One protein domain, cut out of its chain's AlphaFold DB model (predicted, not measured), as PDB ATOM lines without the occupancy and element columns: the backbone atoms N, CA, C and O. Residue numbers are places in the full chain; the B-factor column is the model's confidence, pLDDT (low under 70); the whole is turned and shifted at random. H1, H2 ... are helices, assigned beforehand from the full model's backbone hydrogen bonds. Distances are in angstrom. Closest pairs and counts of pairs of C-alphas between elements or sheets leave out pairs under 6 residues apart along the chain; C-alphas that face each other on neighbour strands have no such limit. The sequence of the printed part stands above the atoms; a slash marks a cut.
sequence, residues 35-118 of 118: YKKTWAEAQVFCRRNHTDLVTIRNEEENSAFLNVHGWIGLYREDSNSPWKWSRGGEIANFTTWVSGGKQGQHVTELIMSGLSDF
ATOM      1  N   TYR A  35     152.692 144.161 106.473       50.41
ATOM      2  CA  TYR A  35     152.588 143.172 107.538       50.41
ATOM      3  C   TYR A  35     152.958 141.780 107.008       50.41
ATOM      4  O   TYR A  35     152.191 141.160 106.268       50.41
ATOM      5  N   LYS A  36     154.118 141.263 107.430       63.69
ATOM      6  CA  LYS A  36     154.481 139.850 107.250       63.69
ATOM      7  C   LYS A  36     153.536 138.990 108.095       63.69
ATOM      8  O   LYS A  36     153.790 138.780 109.273       63.69
ATOM      9  N   LYS A  37     152.426 138.546 107.506       67.62
ATOM     10  CA  LYS A  37     151.539 137.562 108.140       67.62
ATOM     11  C   LYS A  37     152.266 136.229 108.268       67.62
ATOM     12  O   LYS A  37     152.992 135.863 107.343       67.62
ATOM     13  N   THR A  38     152.039 135.491 109.350       82.81
ATOM     14  CA  THR A  38     152.441 134.078 109.426       82.81
ATOM     15  C   THR A  38     151.623 133.242 108.434       82.81
ATOM     16  O   THR A  38     150.571 133.682 107.952       82.81
ATOM     17  N   TRP A  39     152.073 132.021 108.132       84.25
ATOM     18  CA  TRP A  39     151.305 131.102 107.285       84.25
ATOM     19  C   TRP A  39     149.887 130.873 107.834       84.25
ATOM     20  O   TRP A  39     148.904 130.969 107.095       84.25
ATOM     21  N   ALA A  40     149.764 130.666 109.151       85.50
ATOM     22  CA  ALA A  40     148.483 130.449 109.818       85.50
ATOM     23  C   ALA A  40     147.564 131.678 109.719       85.50
ATOM     24  O   ALA A  40     146.375 131.550 109.428       85.50
ATOM     25  N   GLU A  41     148.103 132.886 109.895       85.25
ATOM     26  CA  GLU A  41     147.334 134.125 109.733       85.25
ATOM     27  C   GLU A  41     146.848 134.322 108.293       85.25
ATOM     28  O   GLU A  41     145.713 134.758 108.074       85.25
ATOM     29  N   ALA A  42     147.685 133.996 107.306       83.31
ATOM     30  CA  ALA A  42     147.311 134.045 105.898       83.31
ATOM     31  C   ALA A  42     146.216 133.018 105.571       83.31
ATOM     32  O   ALA A  42     145.238 133.355 104.902       83.31
ATOM     33  N   GLN A  43     146.318 131.803 106.115       88.50
ATOM     34  CA  GLN A  43     145.299 130.766 105.974       88.50
ATOM     35  C   GLN A  43     143.960 131.196 106.578       88.50
ATOM     36  O   GLN A  43     142.923 131.125 105.915       88.50
ATOM     37  N   VAL A  44     143.971 131.700 107.814       89.75
ATOM     38  CA  VAL A  44     142.765 132.205 108.484       89.75
ATOM     39  C   VAL A  44     142.139 133.339 107.679       89.75
ATOM     40  O   VAL A  44     140.922 133.360 107.491       89.75
ATOM     41  N   PHE A  45     142.944 134.270 107.161       86.00
ATOM     42  CA  PHE A  45     142.449 135.341 106.301       86.00
ATOM     43  C   PHE A  45     141.773 134.795 105.034       86.00
ATOM     44  O   PHE A  45     140.650 135.200 104.721       86.00
ATOM     45  N   CYS A  46     142.414 133.856 104.331       84.25
ATOM     46  CA  CYS A  46     141.866 133.245 103.123       84.25
ATOM     47  C   CYS A  46     140.584 132.452 103.397       84.25
ATOM     48  O   CYS A  46     139.639 132.582 102.629       84.25
ATOM     49  N   ARG A  47     140.493 131.708 104.504       90.12
ATOM     50  CA  ARG A  47     139.275 130.973 104.892       90.12
ATOM     51  C   ARG A  47     138.131 131.887 105.331       90.12
ATOM     52  O   ARG A  47     136.971 131.540 105.153       90.12
ATOM     53  N   ARG A  48     138.437 133.061 105.894       89.81
ATOM     54  CA  ARG A  48     137.422 134.062 106.273       89.81
ATOM     55  C   ARG A  48     136.833 134.805 105.075       89.81
ATOM     56  O   ARG A  48     135.668 135.176 105.120       89.81
ATOM     57  N   ASN A  49     137.633 135.060 104.039       81.88
ATOM     58  CA  ASN A  49     137.230 135.911 102.912       81.88
ATOM     59  C   ASN A  49     136.967 135.126 101.614       81.88
ATOM     60  O   ASN A  49     136.278 135.621 100.721       81.88
ATOM     61  N   HIS A  50     137.531 133.926 101.490       83.00
ATOM     62  CA  HIS A  50     137.521 133.078 100.298       83.00
ATOM     63  C   HIS A  50     137.371 131.605 100.692       83.00
ATOM     64  O   HIS A  50     136.552 131.261 101.537       83.00
ATOM     65  N   THR A  51     138.118 130.722 100.031       86.38
ATOM     66  CA  THR A  51     138.105 129.287 100.271       86.38
ATOM     67  C   THR A  51     139.260 128.863 101.175       86.38
ATOM     68  O   THR A  51     139.025 128.442 102.299       86.38
ATOM     69  N   ASP A  52     140.499 128.956 100.698       89.62
ATOM     70  CA  ASP A  52     141.727 128.664 101.446       89.62
ATOM     71  C   ASP A  52     142.939 129.269 100.704       89.62
ATOM     72  O   ASP A  52     142.770 129.916  99.665       89.62
ATOM     73  N   LEU A  53     144.153 129.058 101.217       86.31
ATOM     74  CA  LEU A  53     145.388 129.286 100.466       86.31
ATOM     75  C   LEU A  53     145.449 128.392  99.217       86.31
ATOM     76  O   LEU A  53     144.812 127.338  99.136       86.31
ATOM     77  N   VAL A  54     146.222 128.824  98.219       85.62
ATOM     78  CA  VAL A  54     146.288 128.139  96.925       85.62
ATOM     79  C   VAL A  54     146.940 126.757  97.024       85.62
ATOM     80  O   VAL A  54     147.993 126.591  97.637       85.62
ATOM     81  N   THR A  55     146.321 125.785  96.357       85.88
ATOM     82  CA  THR A  55     146.921 124.498  95.993       85.88
ATOM     83  C   THR A  55     147.490 124.593  94.584       85.88
ATOM     84  O   THR A  55     146.784 125.080  93.704       85.88
ATOM     85  N   ILE A  56     148.705 124.088  94.368       82.44
ATOM     86  CA  ILE A  56     149.325 123.992  93.042       82.44
ATOM     87  C   ILE A  56     149.508 122.505  92.706       82.44
ATOM     88  O   ILE A  56     150.201 121.780  93.416       82.44
ATOM     89  N   ARG A  57     148.847 122.032  91.648       82.75
ATOM     90  CA  ARG A  57     148.731 120.600  91.315       82.75
ATOM     91  C   ARG A  57     149.616 120.153  90.160       82.75
ATOM     92  O   ARG A  57     149.804 118.951  89.992       82.75
ATOM     93  N   ASN A  58     150.109 121.086  89.358       80.94
ATOM     94  CA  ASN A  58     150.880 120.810  88.153       80.94
ATOM     95  C   ASN A  58     151.756 122.010  87.765       80.94
ATOM     96  O   ASN A  58     151.722 123.070  88.400       80.94
ATOM     97  N   GLU A  59     152.564 121.818  86.725       79.12
ATOM     98  CA  GLU A  59     153.494 122.822  86.216       79.12
ATOM     99  C   GLU A  59     152.767 124.029  85.615       79.12
ATOM    100  O   GLU A  59     153.212 125.161  85.795       79.12
ATOM    101  N   GLU A  60     151.614 123.818  84.975       82.44
ATOM    102  CA  GLU A  60     150.808 124.893  84.404       82.44
ATOM    103  C   GLU A  60     150.324 125.852  85.498       82.44
ATOM    104  O   GLU A  60     150.487 127.067  85.377       82.44
ATOM    105  N   GLU A  61     149.798 125.322  86.606       81.38
ATOM    106  CA  GLU A  61     149.427 126.114  87.777       81.38
ATOM    107  C   GLU A  61     150.658 126.784  88.395       81.38
ATOM    108  O   GLU A  61     150.608 127.977  88.679       81.38
ATOM    109  N   ASN A  62     151.780 126.072  88.543       79.88
ATOM    110  CA  ASN A  62     153.021 126.636  89.084       79.88
ATOM    111  C   ASN A  62     153.535 127.824  88.253       79.88
ATOM    112  O   ASN A  62     153.948 128.843  88.808       79.88
ATOM    113  N   SER A  63     153.450 127.728  86.923       77.75
ATOM    114  CA  SER A  63     153.880 128.778  85.996       77.75
ATOM    115  C   SER A  63     153.107 130.088  86.185       77.75
ATOM    116  O   SER A  63     153.676 131.169  86.038       77.75
ATOM    117  N   ALA A  64     151.837 130.005  86.599       76.56
ATOM    118  CA  ALA A  64     151.001 131.166  86.896       76.56
ATOM    119  C   ALA A  64     151.402 131.889  88.197       76.56
ATOM    120  O   ALA A  64     150.949 133.012  88.430       76.56
ATOM    121  N   PHE A  65     152.232 131.257  89.037       72.25
ATOM    122  CA  PHE A  65     152.696 131.790  90.321       72.25
ATOM    123  C   PHE A  65     154.185 132.098  90.388       72.25
ATOM    124  O   PHE A  65     154.604 132.702  91.375       72.25
ATOM    125  N   LEU A  66     154.967 131.799  89.344       69.94
ATOM    126  CA  LEU A  66     156.231 132.507  89.094       69.94
ATOM    127  C   LEU A  66     155.925 134.014  89.179       69.94
ATOM    128  O   LEU A  66     154.819 134.414  88.906       69.94
ATOM    129  N   ASN A  67     156.798 134.925  89.545       67.88
ATOM    130  CA  ASN A  67     156.463 136.353  89.783       67.88
ATOM    131  C   ASN A  67     155.412 136.705  90.874       67.88
ATOM    132  O   ASN A  67     155.247 137.893  91.160       67.88
ATOM    133  N   VAL A  68     154.733 135.754  91.532       69.75
ATOM    134  CA  VAL A  68     153.836 136.047  92.668       69.75
ATOM    135  C   VAL A  68     154.555 135.796  93.992       69.75
ATOM    136  O   VAL A  68     155.166 134.755  94.211       69.75
ATOM    137  N   HIS A  69     154.442 136.754  94.912       71.56
ATOM    138  CA  HIS A  69     154.938 136.624  96.280       71.56
ATOM    139  C   HIS A  69     153.763 136.449  97.244       71.56
ATOM    140  O   HIS A  69     152.858 137.284  97.283       71.56
ATOM    141  N   GLY A  70     153.774 135.379  98.036       74.56
ATOM    142  CA  GLY A  70     152.744 135.115  99.036       74.56
ATOM    143  C   GLY A  70     152.831 133.706  99.609       74.56
ATOM    144  O   GLY A  70     153.638 132.895  99.166       74.56
ATOM    145  N   TRP A  71     151.986 133.420 100.598       81.94
ATOM    146  CA  TRP A  71     151.847 132.076 101.153       81.94
ATOM    147  C   TRP A  71     151.035 131.176 100.218       81.94
ATOM    148  O   TRP A  71     150.011 131.593  99.676       81.94
ATOM    149  N   ILE A  72     151.467 129.922 100.081       83.69
ATOM    150  CA  ILE A  72     150.694 128.849  99.446       83.69
ATOM    151  C   ILE A  72     150.145 127.903 100.509       83.69
ATOM    152  O   ILE A  72     150.606 127.881 101.648       83.69
ATOM    153  N   GLY A  73     149.167 127.087 100.138       87.38
ATOM    154  CA  GLY A  73     148.473 126.198 101.057       87.38
ATOM    155  C   GLY A  73     149.255 124.957 101.477       87.38
ATOM    156  O   GLY A  73     148.626 124.054 102.019       87.38
ATOM    157  N   LEU A  74     150.557 124.878 101.212       88.06
ATOM    158  CA  LEU A  74     151.394 123.721 101.514       88.06
ATOM    159  C   LEU A  74     151.786 123.722 102.999       88.06
ATOM    160  O   LEU A  74     152.290 124.728 103.494       88.06
ATOM    161  N   TYR A  75     151.560 122.615 103.703       85.25
ATOM    162  CA  TYR A  75     151.919 122.462 105.117       85.25
ATOM    163  C   TYR A  75     152.255 121.005 105.457       85.25
ATOM    164  O   TYR A  75     151.931 120.090 104.699       85.25
ATOM    165  N   ARG A  76     152.894 120.790 106.605       85.12
ATOM    166  CA  ARG A  76     153.095 119.477 107.232       85.12
ATOM    167  C   ARG A  76     152.994 119.643 108.745       85.12
ATOM    168  O   ARG A  76     153.213 120.740 109.247       85.12
ATOM    169  N   GLU A  77     152.630 118.576 109.441       82.50
ATOM    170  CA  GLU A  77     152.472 118.596 110.902       82.50
ATOM    171  C   GLU A  77     153.835 118.589 111.610       82.50
ATOM    172  O   GLU A  77     154.037 119.334 112.563       82.50
ATOM    173  N   ASP A  78     154.788 117.809 111.095       82.38
ATOM    174  CA  ASP A  78     156.171 117.727 111.570       82.38
ATOM    175  C   ASP A  78     157.131 117.344 110.423       82.38
ATOM    176  O   ASP A  78     156.716 117.186 109.270       82.38
ATOM    177  N   SER A  79     158.425 117.186 110.721       78.81
ATOM    178  CA  SER A  79     159.457 116.830 109.735       78.81
ATOM    179  C   SER A  79     159.289 115.441 109.110       78.81
ATOM    180  O   SER A  79     159.858 115.189 108.049       78.81
ATOM    181  N   ASN A  80     158.547 114.546 109.765       83.38
ATOM    182  CA  ASN A  80     158.344 113.159 109.343       83.38
ATOM    183  C   ASN A  80     157.010 112.969 108.603       83.38
ATOM    184  O   ASN A  80     156.768 111.918 108.007       83.38
ATOM    185  N   SER A  81     156.150 113.983 108.627       81.81
ATOM    186  CA  SER A  81     154.845 113.986 107.988       81.81
ATOM    187  C   SER A  81     154.940 114.349 106.506       81.81
ATOM    188  O   SER A  81     155.731 115.219 106.121       81.81
ATOM    189  N   PRO A  82     154.102 113.742 105.646       84.25
ATOM    190  CA  PRO A  82     154.026 114.143 104.252       84.25
ATOM    191  C   PRO A  82     153.513 115.580 104.141       84.25
ATOM    192  O   PRO A  82     152.675 116.026 104.930       84.25
ATOM    193  N   TRP A  83     153.970 116.284 103.109       84.62
ATOM    194  CA  TRP A  83     153.381 117.562 102.732       84.62
ATOM    195  C   TRP A  83     151.931 117.368 102.294       84.62
ATOM    196  O   TRP A  83     151.616 116.463 101.516       84.62
ATOM    197  N   LYS A  84     151.052 118.242 102.774       87.75
ATOM    198  CA  LYS A  84     149.624 118.255 102.469       87.75
ATOM    199  C   LYS A  84     149.199 119.637 101.997       87.75
ATOM    200  O   LYS A  84     149.792 120.657 102.355       87.75
ATOM    201  N   TRP A  85     148.120 119.672 101.231       90.12
ATOM    202  CA  TRP A  85     147.432 120.907 100.894       90.12
ATOM    203  C   TRP A  85     146.380 121.232 101.950       90.12
ATOM    204  O   TRP A  85     145.533 120.413 102.291       90.12
ATOM    205  N   SER A  86     146.431 122.442 102.496       90.62
ATOM    206  CA  SER A  86     145.471 122.945 103.490       90.62
ATOM    207  C   SER A  86     144.041 122.941 102.968       90.62
ATOM    208  O   SER A  86     143.108 122.629 103.712       90.62
ATOM    209  N   ARG A  87     143.883 123.224 101.673       88.31
ATOM    210  CA  ARG A  87     142.646 122.974 100.950       88.31
ATOM    211  C   ARG A  87     142.535 121.480 100.669       88.31
ATOM    212  O   ARG A  87     143.343 120.954  99.920       88.31
ATOM    213  N   GLY A  88     141.512 120.842 101.231       86.31
ATOM    214  CA  GLY A  88     141.154 119.446 100.953       86.31
ATOM    215  C   GLY A  88     141.955 118.399 101.734       86.31
ATOM    216  O   GLY A  88     141.418 117.334 102.021       86.31
ATOM    217  N   GLY A  89     143.172 118.718 102.182       87.38
ATOM    218  CA  GLY A  89     143.988 117.814 102.996       87.38
ATOM    219  C   GLY A  89     144.709 116.738 102.186       87.38
ATOM    220  O   GLY A  89     145.343 115.867 102.782       87.38
ATOM    221  N   GLU A  90     144.625 116.779 100.853       90.62
ATOM    222  CA  GLU A  90     145.327 115.834  99.992       90.62
ATOM    223  C   GLU A  90     146.852 115.914 100.173       90.62
ATOM    224  O   GLU A  90     147.426 116.988 100.383       90.62
ATOM    225  N   ILE A  91     147.517 114.763 100.058       89.50
ATOM    226  CA  ILE A  91     148.978 114.690 100.017       89.50
ATOM    227  C   ILE A  91     149.468 115.400  98.748       89.50
ATOM    228  O   ILE A  91     148.902 115.237  97.663       89.50
ATOM    229  N   ALA A  92     150.515 116.210  98.885       85.94
ATOM    230  CA  ALA A  92     151.105 116.930  97.772       85.94
ATOM    231  C   ALA A  92     151.870 115.963  96.853       85.94
ATOM    232  O   ALA A  92     152.970 115.525  97.173       85.94
ATOM    233  N   ASN A  93     151.283 115.657  95.694       83.00
ATOM    234  CA  ASN A  93     151.891 114.790  94.672       83.00
ATOM    235  C   ASN A  93     152.714 115.560  93.625       83.00
ATOM    236  O   ASN A  93     153.440 114.956  92.843       83.00
ATOM    237  N   PHE A  94     152.597 116.887  93.604       74.50
ATOM    238  CA  PHE A  94     153.407 117.781  92.787       74.50
ATOM    239  C   PHE A  94     154.188 118.696  93.724       74.50
ATOM    240  O   PHE A  94     153.594 119.448  94.498       74.50
ATOM    241  N   THR A  95     155.517 118.593  93.687       63.69
ATOM    242  CA  THR A  95     156.412 119.345  94.577       63.69
ATOM    243  C   THR A  95     157.604 119.955  93.849       63.69
ATOM    244  O   THR A  95     158.621 120.237  94.484       63.69
ATOM    245  N   THR A  96     157.523 120.131  92.527       62.25
ATOM    246  CA  THR A  96     158.587 120.762  91.730       62.25
ATOM    247  C   THR A  96     158.590 122.270  91.982       62.25
ATOM    248  O   THR A  96     158.235 123.083  91.135       62.25
ATOM    249  N   TRP A  97     158.957 122.642  93.202       60.41
ATOM    250  CA  TRP A  97     159.228 124.007  93.609       60.41
ATOM    251  C   TRP A  97     160.686 124.280  93.269       60.41
ATOM    252  O   TRP A  97     161.557 123.466  93.586       60.41
ATOM    253  N   VAL A  98     160.964 125.407  92.617       47.97
ATOM    254  CA  VAL A  98     162.338 125.832  92.337       47.97
ATOM    255  C   VAL A  98     163.039 126.045  93.678       47.97
ATOM    256  O   VAL A  98     162.883 127.081  94.322       47.97
ATOM    257  N   SER A  99     163.771 125.032  94.135       44.41
ATOM    258  CA  SER A  99     164.632 125.134  95.305       44.41
ATOM    259  C   SER A  99     165.944 125.772  94.862       44.41
ATOM    260  O   SER A  99     166.531 125.406  93.843       44.41
ATOM    261  N   GLY A 100     166.341 126.816  95.587       40.50
ATOM    262  CA  GLY A 100     167.464 127.673  95.242       40.50
ATOM    263  C   GLY A 100     168.755 126.889  95.024       40.50
ATOM    264  O   GLY A 100     169.353 126.372  95.962       40.50
ATOM    265  N   GLY A 101     169.209 126.887  93.775       31.98
ATOM    266  CA  GLY A 101     170.498 126.351  93.365       31.98
ATOM    267  C   GLY A 101     171.107 127.107  92.184       31.98
ATOM    268  O   GLY A 101     171.673 126.448  91.333       31.98
ATOM    269  N   LYS A 102     170.986 128.453  92.150       34.03
ATOM    270  CA  LYS A 102     171.664 129.442  91.255       34.03
ATOM    271  C   LYS A 102     171.557 129.158  89.730       34.03
ATOM    272  O   LYS A 102     172.031 128.146  89.258       34.03
ATOM    273  N   GLN A 103     171.068 130.009  88.829       31.00
ATOM    274  CA  GLN A 103     170.744 131.435  88.779       31.00
ATOM    275  C   GLN A 103     169.439 131.617  87.979       31.00
ATOM    276  O   GLN A 103     169.187 130.875  87.035       31.00
ATOM    277  N   GLY A 104     168.652 132.631  88.335       35.28
ATOM    278  CA  GLY A 104     167.370 132.956  87.705       35.28
ATOM    279  C   GLY A 104     166.419 133.493  88.766       35.28
ATOM    280  O   GLY A 104     165.664 132.741  89.366       35.28
ATOM    281  N   GLN A 105     166.574 134.775  89.095       45.75
ATOM    282  CA  GLN A 105     165.820 135.470  90.140       45.75
ATOM    283  C   GLN A 105     164.313 135.514  89.824       45.75
ATOM    284  O   GLN A 105     163.943 135.587  88.657       45.75
ATOM    285  N   HIS A 106     163.487 135.543  90.887       41.22
ATOM    286  CA  HIS A 106     162.011 135.551  90.896       41.22
ATOM    287  C   HIS A 106     161.390 134.234  90.381       41.22
ATOM    288  O   HIS A 106     161.089 134.086  89.211       41.22
ATOM    289  N   VAL A 107     161.132 133.210  91.192       43.78
ATOM    290  CA  VAL A 107     160.246 133.224  92.355       43.78
ATOM    291  C   VAL A 107     160.399 131.922  93.119       43.78
ATOM    292  O   VAL A 107     160.284 130.868  92.512       43.78
ATOM    293  N   THR A 108     160.629 132.051  94.431       42.09
ATOM    294  CA  THR A 108     160.455 131.042  95.505       42.09
ATOM    295  C   THR A 108     161.167 131.473  96.793       42.09
ATOM    296  O   THR A 108     160.872 130.948  97.865       42.09
ATOM    297  N   GLU A 109     162.046 132.480  96.739       35.50
ATOM    298  CA  GLU A 109     162.909 132.867  97.869       35.50
ATOM    299  C   GLU A 109     162.158 133.409  99.105       35.50
ATOM    300  O   GLU A 109     162.706 133.431 100.203       35.50
ATOM    301  N   LEU A 110     160.872 133.765  98.983       39.72
ATOM    302  CA  LEU A 110     160.046 134.165 100.133       39.72
ATOM    303  C   LEU A 110     159.157 133.054 100.715       39.72
ATOM    304  O   LEU A 110     158.581 133.274 101.774       39.72
ATOM    305  N   ILE A 111     159.057 131.872 100.091       47.09
ATOM    306  CA  ILE A 111     158.261 130.757 100.654       47.09
ATOM    307  C   ILE A 111     159.130 129.807 101.495       47.09
ATOM    308  O   ILE A 111     158.616 129.097 102.353       47.09
ATOM    309  N   MET A 112     160.457 129.835 101.334       41.66
ATOM    310  CA  MET A 112     161.357 128.907 102.036       41.66
ATOM    311  C   MET A 112     162.034 129.474 103.294       41.66
ATOM    312  O   MET A 112     162.694 128.719 104.000       41.66
ATOM    313  N   SER A 113     161.858 130.756 103.633       37.03
ATOM    314  CA  SER A 113     162.402 131.303 104.893       37.03
ATOM    315  C   SER A 113     161.588 130.922 106.138       37.03
ATOM    316  O   SER A 113     161.997 131.241 107.249       37.03
ATOM    317  N   GLY A 114     160.474 130.202 105.960       38.50
ATOM    318  CA  GLY A 114     159.659 129.615 107.027       38.50
ATOM    319  C   GLY A 114     159.526 128.095 106.904       38.50
ATOM    320  O   GLY A 114     158.466 127.559 107.199       38.50
ATOM    321  N   LEU A 115     160.565 127.388 106.436       41.91
ATOM    322  CA  LEU A 115     160.582 125.914 106.391       41.91
ATOM    323  C   LEU A 115     160.500 125.232 107.769       41.91
ATOM    324  O   LEU A 115     160.465 124.002 107.828       41.91
ATOM    325  N   SER A 116     160.443 126.005 108.850       37.22
ATOM    326  CA  SER A 116     160.356 125.499 110.210       37.22
ATOM    327  C   SER A 116     159.958 126.621 111.178       37.22
ATOM    328  O   SER A 116     160.822 127.229 111.803       37.22
ATOM    329  N   ASP A 117     158.660 126.878 111.353       36.88
ATOM    330  CA  ASP A 117     158.194 127.116 112.733       36.88
ATOM    331  C   ASP A 117     158.073 125.767 113.498       36.88
ATOM    332  O   ASP A 117     157.625 125.748 114.641       36.88
ATOM    333  N   PHE A 118     158.538 124.661 112.877       35.00
ATOM    334  CA  PHE A 118     158.957 123.385 113.473       35.00
ATOM    335  C   PHE A 118     160.153 122.784 112.730       35.00
ATOM    336  O   PHE A 118     160.054 122.634 111.486       35.00
TER     337      PHE A 118
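This is residues 35 to 118 of the 118 residues of the protein "C-type lectin domain-containing protein" of Seriola lalandi dorsalis (UniProt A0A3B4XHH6). Little regular structure is found here: looping chain makes most of a compact, rounded body, with helix H1 at one end, the loop at Gln 103 at the far end and short helix H2 at a side. Within the loops, residues 74 to 85 fold back on themselves through a short antiparallel pairing. The printed part has 84 residues with two named helices, H1 then H2, and no named strand; the class is all helix, with only 16 residues in named elements. The radius of gyration of the C-alphas is 12.9 A, and the spans are 36 by 30 by 26 A.

Find C-alpha 39 at (151.305, 131.102, 107.285); from there H1, residues 39 to 49, runs 15.5 A. Next look for H2, residues 59 to 63, which ends at C-alpha 63, (153.880, 128.778, 85.996).

H1 and H2 are apart, joined by a short link of 9 residues. In both, every O i to N i+4 pair is within hydrogen-bond range. Farther along, residues 74 to 75 pair antiparallel with residues 84 to 85.

The C-alphas farthest apart, of Arg 48 and Gln 103, are 37.7 A apart. The printed part has no cut, and residues 64 to 118 hold no named element. Mean pLDDT of the printed part is 70.7; look for values under 70 at residues 35 to 37, 66 to 68 and 95 to 118.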